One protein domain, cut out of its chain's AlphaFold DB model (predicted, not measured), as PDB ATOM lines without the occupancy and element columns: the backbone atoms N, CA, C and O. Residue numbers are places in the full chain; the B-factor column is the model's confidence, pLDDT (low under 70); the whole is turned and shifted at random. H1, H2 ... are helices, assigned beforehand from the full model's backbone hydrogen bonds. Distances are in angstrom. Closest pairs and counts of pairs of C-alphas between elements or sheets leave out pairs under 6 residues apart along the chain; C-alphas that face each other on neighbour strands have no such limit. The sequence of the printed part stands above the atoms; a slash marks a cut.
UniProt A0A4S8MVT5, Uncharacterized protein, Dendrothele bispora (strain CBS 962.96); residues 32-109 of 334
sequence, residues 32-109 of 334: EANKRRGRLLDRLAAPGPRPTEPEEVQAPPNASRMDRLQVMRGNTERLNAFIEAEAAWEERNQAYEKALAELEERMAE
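Overview. This is residues 32 to 109 of the 334 residues of an uncharacterized protein of Dendrothele bispora (strain CBS 962.96) (UniProt A0A4S8MVT5). One very long straight helix, H2, makes the length of a thin rod, with an unnamed strip, residues 44 to 64, running alongside it and a short helix, H1, splaying off it as a V. The printed part has 78 residues, with two named helices, H1 then H2, and no named strand: all helix. It is extended, with a radius of gyration of the C-alphas of 21.0 A and spans of 68 by 20 by 13 A.

Arrangement. H1, residues 32 to 43, and H2, residues 65 to 109, form a helical hairpin, running opposite ways at a tilt of 36 degrees, only just steep. They touch through residues 40 to 43 and 95 to 99 alone; the closest C-alphas, of Arg 43 and Tyr 96, are 6.1 A apart. In both helices every O i to N i+4 pair is within hydrogen-bond range.

Along the chain. H1 begins at C-alpha 32 (46.719, 58.996, -28.801) and measures 16.9 A from first to last C-alpha. H2 measures 66.1 A, ending at C-alpha 109 (49.016, 45.290, -40.517).

Size, cuts and confidence. The C-alphas farthest apart, of Asn 62 and Glu 109, are 68.1 A apart. The link is long, 21 residues; the printed part has no cut. Residues 104 to 109 of H2 stand free. Residues 32 to 34 have pLDDT under 70.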
ATOM      1  N   GLU A  32      47.592  60.143 -29.077       63.03
ATOM      2  CA  GLU A  32      46.719  58.996 -28.801       63.03
ATOM      3  C   GLU A  32      47.340  57.645 -29.198       63.03
ATOM      4  O   GLU A  32      47.191  56.664 -28.468       63.03
ATOM      5  N   ALA A  33      48.109  57.589 -30.290       64.56
ATOM      6  CA  ALA A  33      48.848  56.389 -30.684       64.56
ATOM      7  C   ALA A  33      49.947  56.055 -29.659       64.56
ATOM      8  O   ALA A  33      50.124  54.893 -29.294       64.56
ATOM      9  N   ASN A  34      50.610  57.075 -29.102       66.62
ATOM     10  CA  ASN A  34      51.589  56.891 -28.026       66.62
ATOM     11  C   ASN A  34      50.948  56.403 -26.718       66.62
ATOM     12  O   ASN A  34      51.503  55.515 -26.072       66.62
ATOM     13  N   LYS A  35      49.762  56.904 -26.344       73.00
ATOM     14  CA  LYS A  35      49.021  56.396 -25.171       73.00
ATOM     15  C   LYS A  35      48.601  54.936 -25.342       73.00
ATOM     16  O   LYS A  35      48.720  54.158 -24.400       73.00
ATOM     17  N   ARG A  36      48.102  54.555 -26.523       72.56
ATOM     18  CA  ARG A  36      47.725  53.161 -26.825       72.56
ATOM     19  C   ARG A  36      48.938  52.235 -26.799       72.56
ATOM     20  O   ARG A  36      48.869  51.157 -26.219       72.56
ATOM     21  N   ARG A  37      50.063  52.690 -27.353       70.00
ATOM     22  CA  ARG A  37      51.332  51.961 -27.328       70.00
ATOM     23  C   ARG A  37      51.869  51.778 -25.907       70.00
ATOM     24  O   ARG A  37      52.304  50.682 -25.591       70.00
ATOM     25  N   GLY A  38      51.784  52.803 -25.055       73.25
ATOM     26  CA  GLY A  38      52.149  52.697 -23.637       73.25
ATOM     27  C   GLY A  38      51.345  51.616 -22.915       73.25
ATOM     28  O   GLY A  38      51.928  50.689 -22.372       73.25
ATOM     29  N   ARG A  39      50.011  51.645 -23.043       75.50
ATOM     30  CA  ARG A  39      49.130  50.632 -22.425       75.50
ATOM     31  C   ARG A  39      49.409  49.209 -22.905       75.50
ATOM     32  O   ARG A  39      49.245  48.275 -22.132       75.50
ATOM     33  N   LEU A  40      49.785  49.032 -24.173       73.31
ATOM     34  CA  LEU A  40      50.181  47.717 -24.670       73.31
ATOM     35  C   LEU A  40      51.500  47.265 -24.042       73.31
ATOM     36  O   LEU A  40      51.599  46.128 -23.605       73.31
ATOM     37  N   LEU A  41      52.505  48.140 -24.005       74.75
ATOM     38  CA  LEU A  41      53.809  47.805 -23.435       74.75
ATOM     39  C   LEU A  41      53.701  47.464 -21.944       74.75
ATOM     40  O   LEU A  41      54.352  46.524 -21.505       74.75
ATOM     41  N   ASP A  42      52.819  48.141 -21.207       76.50
ATOM     42  CA  ASP A  42      52.529  47.818 -19.806       76.50
ATOM     43  C   ASP A  42      51.887  46.422 -19.653       76.50
ATOM     44  O   ASP A  42      52.165  45.713 -18.690       76.50
ATOM     45  N   ARG A  43      51.065  45.992 -20.625       72.38
ATOM     46  CA  ARG A  43      50.464  44.642 -20.673       72.38
ATOM     47  C   ARG A  43      51.427  43.552 -21.148       72.38
ATOM     48  O   ARG A  43      51.180  42.380 -20.897       72.38
ATOM     49  N   LEU A  44      52.512  43.931 -21.819       76.44
ATOM     50  CA  LEU A  44      53.575  43.032 -22.277       76.44
ATOM     51  C   LEU A  44      54.657  42.804 -21.210       76.44
ATOM     52  O   LEU A  44      55.709  42.237 -21.504       76.44
ATOM     53  N   ALA A  45      54.428  43.234 -19.968       79.12
ATOM     54  CA  ALA A  45      55.236  42.770 -18.855       79.12
ATOM     55  C   ALA A  45      55.031  41.258 -18.703       79.12
ATOM     56  O   ALA A  45      53.902  40.802 -18.519       79.12
ATOM     57  N   ALA A  46      56.119  40.489 -18.806       74.50
ATOM     58  CA  ALA A  46      56.054  39.043 -18.657       74.50
ATOM     59  C   ALA A  46      55.376  38.689 -17.321       74.50
ATOM     60  O   ALA A  46      55.705  39.305 -16.295       74.50
ATOM     61  N   PRO A  47      54.448  37.718 -17.311       76.62
ATOM     62  CA  PRO A  47      53.868  37.253 -16.067       76.62
ATOM     63  C   PRO A  47      55.005  36.764 -15.168       76.62
ATOM     64  O   PRO A  47      55.968  36.144 -15.627       76.62
ATOM     65  N   GLY A  48      54.928  37.114 -13.882       80.31
ATOM     66  CA  GLY A  48      55.907  36.681 -12.886       80.31
ATOM     67  C   GLY A  48      55.997  35.150 -12.797       80.31
ATOM     68  O   GLY A  48      55.240  34.442 -13.462       80.31
ATOM     69  N   PRO A  49      56.904  34.603 -11.972       86.50
ATOM     70  CA  PRO A  49      57.017  33.157 -11.821       86.50
ATOM     71  C   PRO A  49      55.679  32.548 -11.385       86.50
ATOM     72  O   PRO A  49      54.947  33.147 -10.589       86.50
ATOM     73  N   ARG A  50      55.370  31.361 -11.917       89.25
ATOM     74  CA  ARG A  50      54.204  30.582 -11.489       89.25
ATOM     75  C   ARG A  50      54.327  30.286  -9.988       89.25
ATOM     76  O   ARG A  50      55.433  29.950  -9.547       89.25
ATOM     77  N   PRO A  51      53.239  30.404  -9.208       87.25
ATOM     78  CA  PRO A  51      53.223  29.942  -7.829       87.25
ATOM     79  C   PRO A  51      53.664  28.477  -7.744       87.25
ATOM     80  O   PRO A  51      53.345  27.669  -8.613       87.25
ATOM     81  N   THR A  52      54.412  28.128  -6.705       89.94
ATOM     82  CA  THR A  52      54.823  26.745  -6.433       89.94
ATOM     83  C   THR A  52      53.892  26.110  -5.417       89.94
ATOM     84  O   THR A  52      53.556  26.760  -4.425       89.94
ATOM     85  N   GLU A  53      53.514  24.853  -5.655       87.44
ATOM     86  CA  GLU A  53      52.641  24.094  -4.759       87.44
ATOM     87  C   GLU A  53      53.226  24.080  -3.335       87.44
ATOM     88  O   GLU A  53      54.419  23.789  -3.164       87.44
ATOM     89  N   PRO A  54      52.439  24.455  -2.312       84.69
ATOM     90  CA  PRO A  54      52.927  24.499  -0.946       84.69
ATOM     91  C   PRO A  54      53.162  23.082  -0.420       84.69
ATOM     92  O   PRO A  54      52.344  22.186  -0.611       84.69
ATOM     93  N   GLU A  55      54.258  22.889   0.311       87.81
ATOM     94  CA  GLU A  55      54.520  21.618   0.984       87.81
ATOM     95  C   GLU A  55      53.480  21.375   2.092       87.81
ATOM     96  O   GLU A  55      53.196  22.246   2.928       87.81
ATOM     97  N   GLU A  56      52.897  20.176   2.099       88.19
ATOM     98  CA  GLU A  56      51.946  19.779   3.129       88.19
ATOM     99  C   GLU A  56      52.679  19.549   4.457       88.19
ATOM    100  O   GLU A  56      53.563  18.698   4.578       88.19
ATOM    101  N   VAL A  57      52.288  20.288   5.495       88.81
ATOM    102  CA  VAL A  57      52.887  20.130   6.821       88.81
ATOM    103  C   VAL A  57      52.192  18.969   7.506       88.81
ATOM    104  O   VAL A  57      50.993  19.027   7.770       88.81
ATOM    105  N   GLN A  58      52.929  17.912   7.826       87.69
ATOM    106  CA  GLN A  58      52.376  16.808   8.603       87.69
ATOM    107  C   GLN A  58      52.459  17.099  10.098       87.69
ATOM    108  O   GLN A  58      53.483  17.549  10.619       87.69
ATOM    109  N   ALA A  59      51.377  16.802  10.814       84.38
ATOM    110  CA  ALA A  59      51.384  16.890  12.263       84.38
ATOM    111  C   ALA A  59      52.341  15.832  12.849       84.38
ATOM    112  O   ALA A  59      52.337  14.686  12.390       84.38
ATOM    113  N   PRO A  60      53.128  16.163  13.891       88.75
ATOM    114  CA  PRO A  60      54.002  15.198  14.542       88.75
ATOM    115  C   PRO A  60      53.241  13.934  14.978       88.75
ATOM    116  O   PRO A  60      52.091  14.025  15.421       88.75
ATOM    117  N   PRO A  61      53.871  12.745  14.950       86.19
ATOM    118  CA  PRO A  61      53.190  11.488  15.269       86.19
ATOM    119  C   PRO A  61      52.592  11.466  16.685       86.19
ATOM    120  O   PRO A  61      51.556  10.841  16.901       86.19
ATOM    121  N   ASN A  62      53.168  12.223  17.625       92.06
ATOM    122  CA  ASN A  62      52.691  12.352  19.007       92.06
ATOM    123  C   ASN A  62      51.852  13.620  19.267       92.06
ATOM    124  O   ASN A  62      51.575  13.937  20.422       92.06
ATOM    125  N   ALA A  63      51.475  14.367  18.226       89.25
ATOM    126  CA  ALA A  63      50.678  15.584  18.364       89.25
ATOM    127  C   ALA A  63      49.274  15.285  18.908       89.25
ATOM    128  O   ALA A  63      48.682  14.245  18.584       89.25
ATOM    129  N   SER A  64      48.729  16.209  19.707       94.44
ATOM    130  CA  SER A  64      47.370  16.068  20.228       94.44
ATOM    131  C   SER A  64      46.348  16.095  19.086       94.44
ATOM    132  O   SER A  64      46.614  16.579  17.985       94.44
ATOM    133  N   ARG A  65      45.134  15.587  19.333       93.38
ATOM    134  CA  ARG A  65      44.052  15.631  18.334       93.38
ATOM    135  C   ARG A  65      43.755  17.064  17.872       93.38
ATOM    136  O   ARG A  65      43.470  17.258  16.696       93.38
ATOM    137  N   MET A  66      43.825  18.039  18.779       94.56
ATOM    138  CA  MET A  66      43.589  19.446  18.448       94.56
ATOM    139  C   MET A  66      44.705  20.015  17.573       94.56
ATOM    140  O   MET A  66      44.399  20.657  16.572       94.56
ATOM    141  N   ASP A  67      45.967  19.699  17.873       92.88
ATOM    142  CA  ASP A  67      47.109  20.136  17.057       92.88
ATOM    143  C   ASP A  67      47.028  19.556  15.642       92.88
ATOM    144  O   ASP A  67      47.241  20.260  14.660       92.88
ATOM    145  N   ARG A  68      46.634  18.281  15.510       93.06
ATOM    146  CA  ARG A  68      46.416  17.650  14.198       93.06
ATOM    147  C   ARG A  68      45.336  18.368  13.385       93.06
ATOM    148  O   ARG A  68      45.522  18.576  12.191       93.06
ATOM    149  N   LEU A  69      44.229  18.765  14.015       94.38
ATOM    150  CA  LEU A  69      43.159  19.506  13.338       94.38
ATOM    151  C   LEU A  69      43.592  20.922  12.939       94.38
ATOM    152  O   LEU A  69      43.202  21.388  11.872       94.38
ATOM    153  N   GLN A  70      44.404  21.593  13.759       93.94
ATOM    154  CA  GLN A  70      44.974  22.897  13.409       93.94
ATOM    155  C   GLN A  70      45.931  22.793  12.221       93.94
ATOM    156  O   GLN A  70      45.845  23.608  11.307       93.94
ATOM    157  N   VAL A  71      46.786  21.766  12.189       94.31
ATOM    158  CA  VAL A  71      47.683  21.511  11.052       94.31
ATOM    159  C   VAL A  71      46.889  21.238   9.775       94.31
ATOM    160  O   VAL A  71      47.171  21.858   8.755       94.31
ATOM    161  N   MET A  72      45.858  20.387   9.840       93.62
ATOM    162  CA  MET A  72      44.967  20.134   8.701       93.62
ATOM    163  C   MET A  72      44.309  21.421   8.202       93.62
ATOM    164  O   MET A  72      44.365  21.701   7.010       93.62
ATOM    165  N   ARG A  73      43.748  22.238   9.105       94.94
ATOM    166  CA  ARG A  73      43.136  23.521   8.737       94.94
ATOM    167  C   ARG A  73      44.146  24.454   8.066       94.94
ATOM    168  O   ARG A  73      43.860  24.985   7.001       94.94
ATOM    169  N   GLY A  74      45.338  24.591   8.644       95.06
ATOM    170  CA  GLY A  74      46.399  25.419   8.073       95.06
ATOM    171  C   GLY A  74      46.914  24.905   6.722       95.06
ATOM    172  O   GLY A  74      47.309  25.709   5.884       95.06
ATOM    173  N   ASN A  75      46.908  23.587   6.485       93.88
ATOM    174  CA  ASN A  75      47.202  23.013   5.167       93.88
ATOM    175  C   ASN A  75      46.100  23.362   4.157       93.88
ATOM    176  O   ASN A  75      46.417  23.756   3.041       93.88
ATOM    177  N   THR A  76      44.824  23.277   4.551       94.62
ATOM    178  CA  THR A  76      43.694  23.663   3.691       94.62
ATOM    179  C   THR A  76      43.731  25.148   3.335       94.62
ATOM    180  O   THR A  76      43.572  25.496   2.173       94.62
ATOM    181  N   GLU A  77      44.004  26.027   4.300       95.19
ATOM    182  CA  GLU A  77      44.147  27.468   4.055       95.19
ATOM    183  C   GLU A  77      45.316  27.768   3.102       95.19
ATOM    184  O   GLU A  77      45.163  28.554   2.168       95.19
ATOM    185  N   ARG A  78      46.466  27.098   3.277       94.50
ATOM    186  CA  ARG A  78      47.612  27.219   2.356       94.50
ATOM    187  C   ARG A  78      47.291  26.721   0.948       94.50
ATOM    188  O   ARG A  78      47.704  27.363  -0.014       94.50
ATOM    189  N   LEU A  79      46.562  25.612   0.825       94.50
ATOM    190  CA  LEU A  79      46.131  25.084  -0.469       94.50
ATOM    191  C   LEU A  79      45.153  26.041  -1.164       94.50
ATOM    192  O   LEU A  79      45.333  26.333  -2.340       94.50
ATOM    193  N   ASN A  80      44.175  26.586  -0.438       95.06
ATOM    194  CA  ASN A  80      43.229  27.560  -0.991       95.06
ATOM    195  C   ASN A  80      43.949  28.825  -1.479       95.06
ATOM    196  O   ASN A  80      43.727  29.258  -2.606       95.06
ATOM    197  N   ALA A  81      44.880  29.364  -0.685       95.25
ATOM    198  CA  ALA A  81      45.692  30.511  -1.093       95.25
ATOM    199  C   ALA A  81      46.555  30.210  -2.333       95.25
ATOM    200  O   ALA A  81      46.765  31.085  -3.173       95.25
ATOM    201  N   PHE A  82      47.052  28.976  -2.472       95.44
ATOM    202  CA  PHE A  82      47.765  28.543  -3.672       95.44
ATOM    203  C   PHE A  82      46.850  28.481  -4.900       95.44
ATOM    204  O   PHE A  82      47.233  28.999  -5.945       95.44
ATOM    205  N   ILE A  83      45.641  27.925  -4.774       95.69
ATOM    206  CA  ILE A  83      44.652  27.868  -5.864       95.69
ATOM    207  C   ILE A  83      44.287  29.281  -6.339       95.69
ATOM    208  O   ILE A  83      44.286  29.549  -7.540       95.69
ATOM    209  N   GLU A  84      44.044  30.212  -5.414       95.94
ATOM    210  CA  GLU A  84      43.784  31.618  -5.749       95.94
ATOM    211  C   GLU A  84      44.984  32.270  -6.452       95.94
ATOM    212  O   GLU A  84      44.825  32.985  -7.445       95.94
ATOM    213  N   ALA A  85      46.201  32.000  -5.972       93.50
ATOM    214  CA  ALA A  85      47.418  32.505  -6.592       93.50
ATOM    215  C   ALA A  85      47.641  31.925  -8.000       93.50
ATOM    216  O   ALA A  85      48.101  32.660  -8.880       93.50
ATOM    217  N   GLU A  86      47.330  30.644  -8.227       94.88
ATOM    218  CA  GLU A  86      47.383  30.019  -9.552       94.88
ATOM    219  C   GLU A  86      46.360  30.640 -10.497       94.88
ATOM    220  O   GLU A  86      46.748  31.077 -11.577       94.88
ATOM    221  N   ALA A  87      45.104  30.795 -10.075       95.25
ATOM    222  CA  ALA A  87      44.072  31.434 -10.890       95.25
ATOM    223  C   ALA A  87      44.467  32.872 -11.288       95.25
ATOM    224  O   ALA A  87      44.395  33.252 -12.457       95.25
ATOM    225  N   ALA A  88      44.985  33.660 -10.340       93.38
ATOM    226  CA  ALA A  88      45.473  35.013 -10.610       93.38
ATOM    227  C   ALA A  88      46.740  35.039 -11.489       93.38
ATOM    228  O   ALA A  88      47.042  36.036 -12.156       93.38
ATOM    229  N   TRP A  89      47.552  33.982 -11.464       94.44
ATOM    230  CA  TRP A  89      48.682  33.836 -12.376       94.44
ATOM    231  C   TRP A  89      48.215  33.483 -13.790       94.44
ATOM    232  O   TRP A  89      48.677  34.111 -14.743       94.44
ATOM    233  N   GLU A  90      47.266  32.558 -13.927       94.69
ATOM    234  CA  GLU A  90      46.673  32.173 -15.207       94.69
ATOM    235  C   GLU A  90      45.978  33.353 -15.888       94.69
ATOM    236  O   GLU A  90      46.234  33.601 -17.064       94.69
ATOM    237  N   GLU A  91      45.188  34.147 -15.157       93.50
ATOM    238  CA  GLU A  91      44.537  35.346 -15.704       93.50
ATOM    239  C   GLU A  91      45.570  36.345 -16.259       93.50
ATOM    240  O   GLU A  91      45.436  36.859 -17.375       93.50
ATOM    241  N   ARG A  92      46.657  36.586 -15.513       89.12
ATOM    242  CA  ARG A  92      47.755  37.453 -15.969       89.12
ATOM    243  C   ARG A  92      48.474  36.875 -17.184       89.12
ATOM    244  O   ARG A  92      48.821  37.636 -18.087       89.12
ATOM    245  N   ASN A  93      48.695  35.561 -17.225       92.19
ATOM    246  CA  ASN A  93      49.329  34.906 -18.365       92.19
ATOM    247  C   ASN A  93      48.447  34.983 -19.621       92.19
ATOM    248  O   ASN A  93      48.935  35.354 -20.684       92.19
ATOM    249  N   GLN A  94      47.140  34.753 -19.493       92.69
ATOM    250  CA  GLN A  94      46.185  34.916 -20.593       92.69
ATOM    251  C   GLN A  94      46.153  36.360 -21.114       92.69
ATOM    252  O   GLN A  94      46.148  36.594 -22.324       92.69
ATOM    253  N   ALA A  95      46.169  37.350 -20.217       90.31
ATOM    254  CA  ALA A  95      46.235  38.757 -20.606       90.31
ATOM    255  C   ALA A  95      47.529  39.090 -21.371       90.31
ATOM    256  O   ALA A  95      47.488  39.846 -22.347       90.31
ATOM    257  N   TYR A  96      48.657  38.508 -20.959       88.19
ATOM    258  CA  TYR A  96      49.945  38.650 -21.637       88.19
ATOM    259  C   TYR A  96      49.943  37.998 -23.029       88.19
ATOM    260  O   TYR A  96      50.332  38.639 -24.005       88.19
ATOM    261  N   GLU A  97      49.448  36.764 -23.153       92.38
ATOM    262  CA  GLU A  97      49.326  36.063 -24.441       92.38
ATOM    263  C   GLU A  97      48.425  36.825 -25.415       92.38
ATOM    264  O   GLU A  97      48.777  37.025 -26.579       92.38
ATOM    265  N   LYS A  98      47.300  37.353 -24.926       94.19
ATOM    266  CA  LYS A  98      46.424  38.209 -25.726       94.19
ATOM    267  C   LYS A  98      47.130  39.489 -26.179       94.19
ATOM    268  O   LYS A  98      46.997  39.883 -27.336       94.19
ATOM    269  N   ALA A  99      47.895  40.135 -25.300       90.62
ATOM    270  CA  ALA A  99      48.657  41.330 -25.657       90.62
ATOM    271  C   ALA A  99      49.745  41.041 -26.707       90.62
ATOM    272  O   ALA A  99      50.006  41.895 -27.559       90.62
ATOM    273  N   LEU A 100      50.356  39.850 -26.675       90.31
ATOM    274  CA  LEU A 100      51.284  39.394 -27.710       90.31
ATOM    275  C   LEU A 100      50.583  39.180 -29.053       90.31
ATOM    276  O   LEU A 100      51.079  39.675 -30.062       90.31
ATOM    277  N   ALA A 101      49.420  38.526 -29.065       93.62
ATOM    278  CA  ALA A 101      48.637  38.337 -30.287       93.62
ATOM    279  C   ALA A 101      48.219  39.684 -30.913       93.62
ATOM    280  O   ALA A 101      48.409  39.903 -32.106       93.62
ATOM    281  N   GLU A 102      47.752  40.638 -30.098       92.94
ATOM    282  CA  GLU A 102      47.425  42.002 -30.553       92.94
ATOM    283  C   GLU A 102      48.648  42.773 -31.085       92.94
ATOM    284  O   GLU A 102      48.506  43.720 -31.869       92.94
ATOM    285  N   LEU A 103      49.854  42.461 -30.598       89.88
ATOM    286  CA  LEU A 103      51.093  43.042 -31.115       89.88
ATOM    287  C   LEU A 103      51.463  42.413 -32.461       89.88
ATOM    288  O   LEU A 103      51.852  43.143 -33.370       89.88
ATOM    289  N   GLU A 104      51.349  41.093 -32.581       92.88
ATOM    290  CA  GLU A 104      51.611  40.357 -33.816       92.88
ATOM    291  C   GLU A 104      50.696  40.821 -34.951       92.88
ATOM    292  O   GLU A 104      51.191  41.167 -36.024       92.88
ATOM    293  N   GLU A 105      49.395  40.950 -34.685       94.31
ATOM    294  CA  GLU A 105      48.420  41.477 -35.642       94.31
ATOM    295  C   GLU A 105      48.813  42.877 -36.131       94.31
ATOM    296  O   GLU A 105      48.915  43.114 -37.331       94.31
ATOM    297  N   ARG A 106      49.161  43.793 -35.219       90.88
ATOM    298  CA  ARG A 106      49.588  45.148 -35.606       90.88
ATOM    299  C   ARG A 106      50.904  45.189 -36.364       90.88
ATOM    300  O   ARG A 106      51.102  46.076 -37.191       90.88
ATOM    301  N   MET A 107      51.827  44.274 -36.079       90.44
ATOM    302  CA  MET A 107      53.039  44.147 -36.888       90.44
ATOM    303  C   MET A 107      52.702  43.657 -38.298       90.44
ATOM    304  O   MET A 107      53.288  44.163 -39.250       90.44
ATOM    305  N   ALA A 108      51.753  42.728 -38.441       92.75
ATOM    306  CA  ALA A 108      51.291  42.262 -39.744       92.75
ATOM    307  C   ALA A 108      50.590  43.381 -40.533       92.75
ATOM    308  O   ALA A 108      50.951  43.617 -41.684       92.75
ATOM    309  N   GLU A 109      49.674  44.124 -39.907       93.88
ATOM    310  CA  GLU A 109      49.016  45.290 -40.517       93.88
ATOM    311  C   GLU A 109      50.034  46.326 -41.001       93.88
ATOM    312  O   GLU A 109      49.978  46.766 -42.147       93.88
TER     313      GLU A 109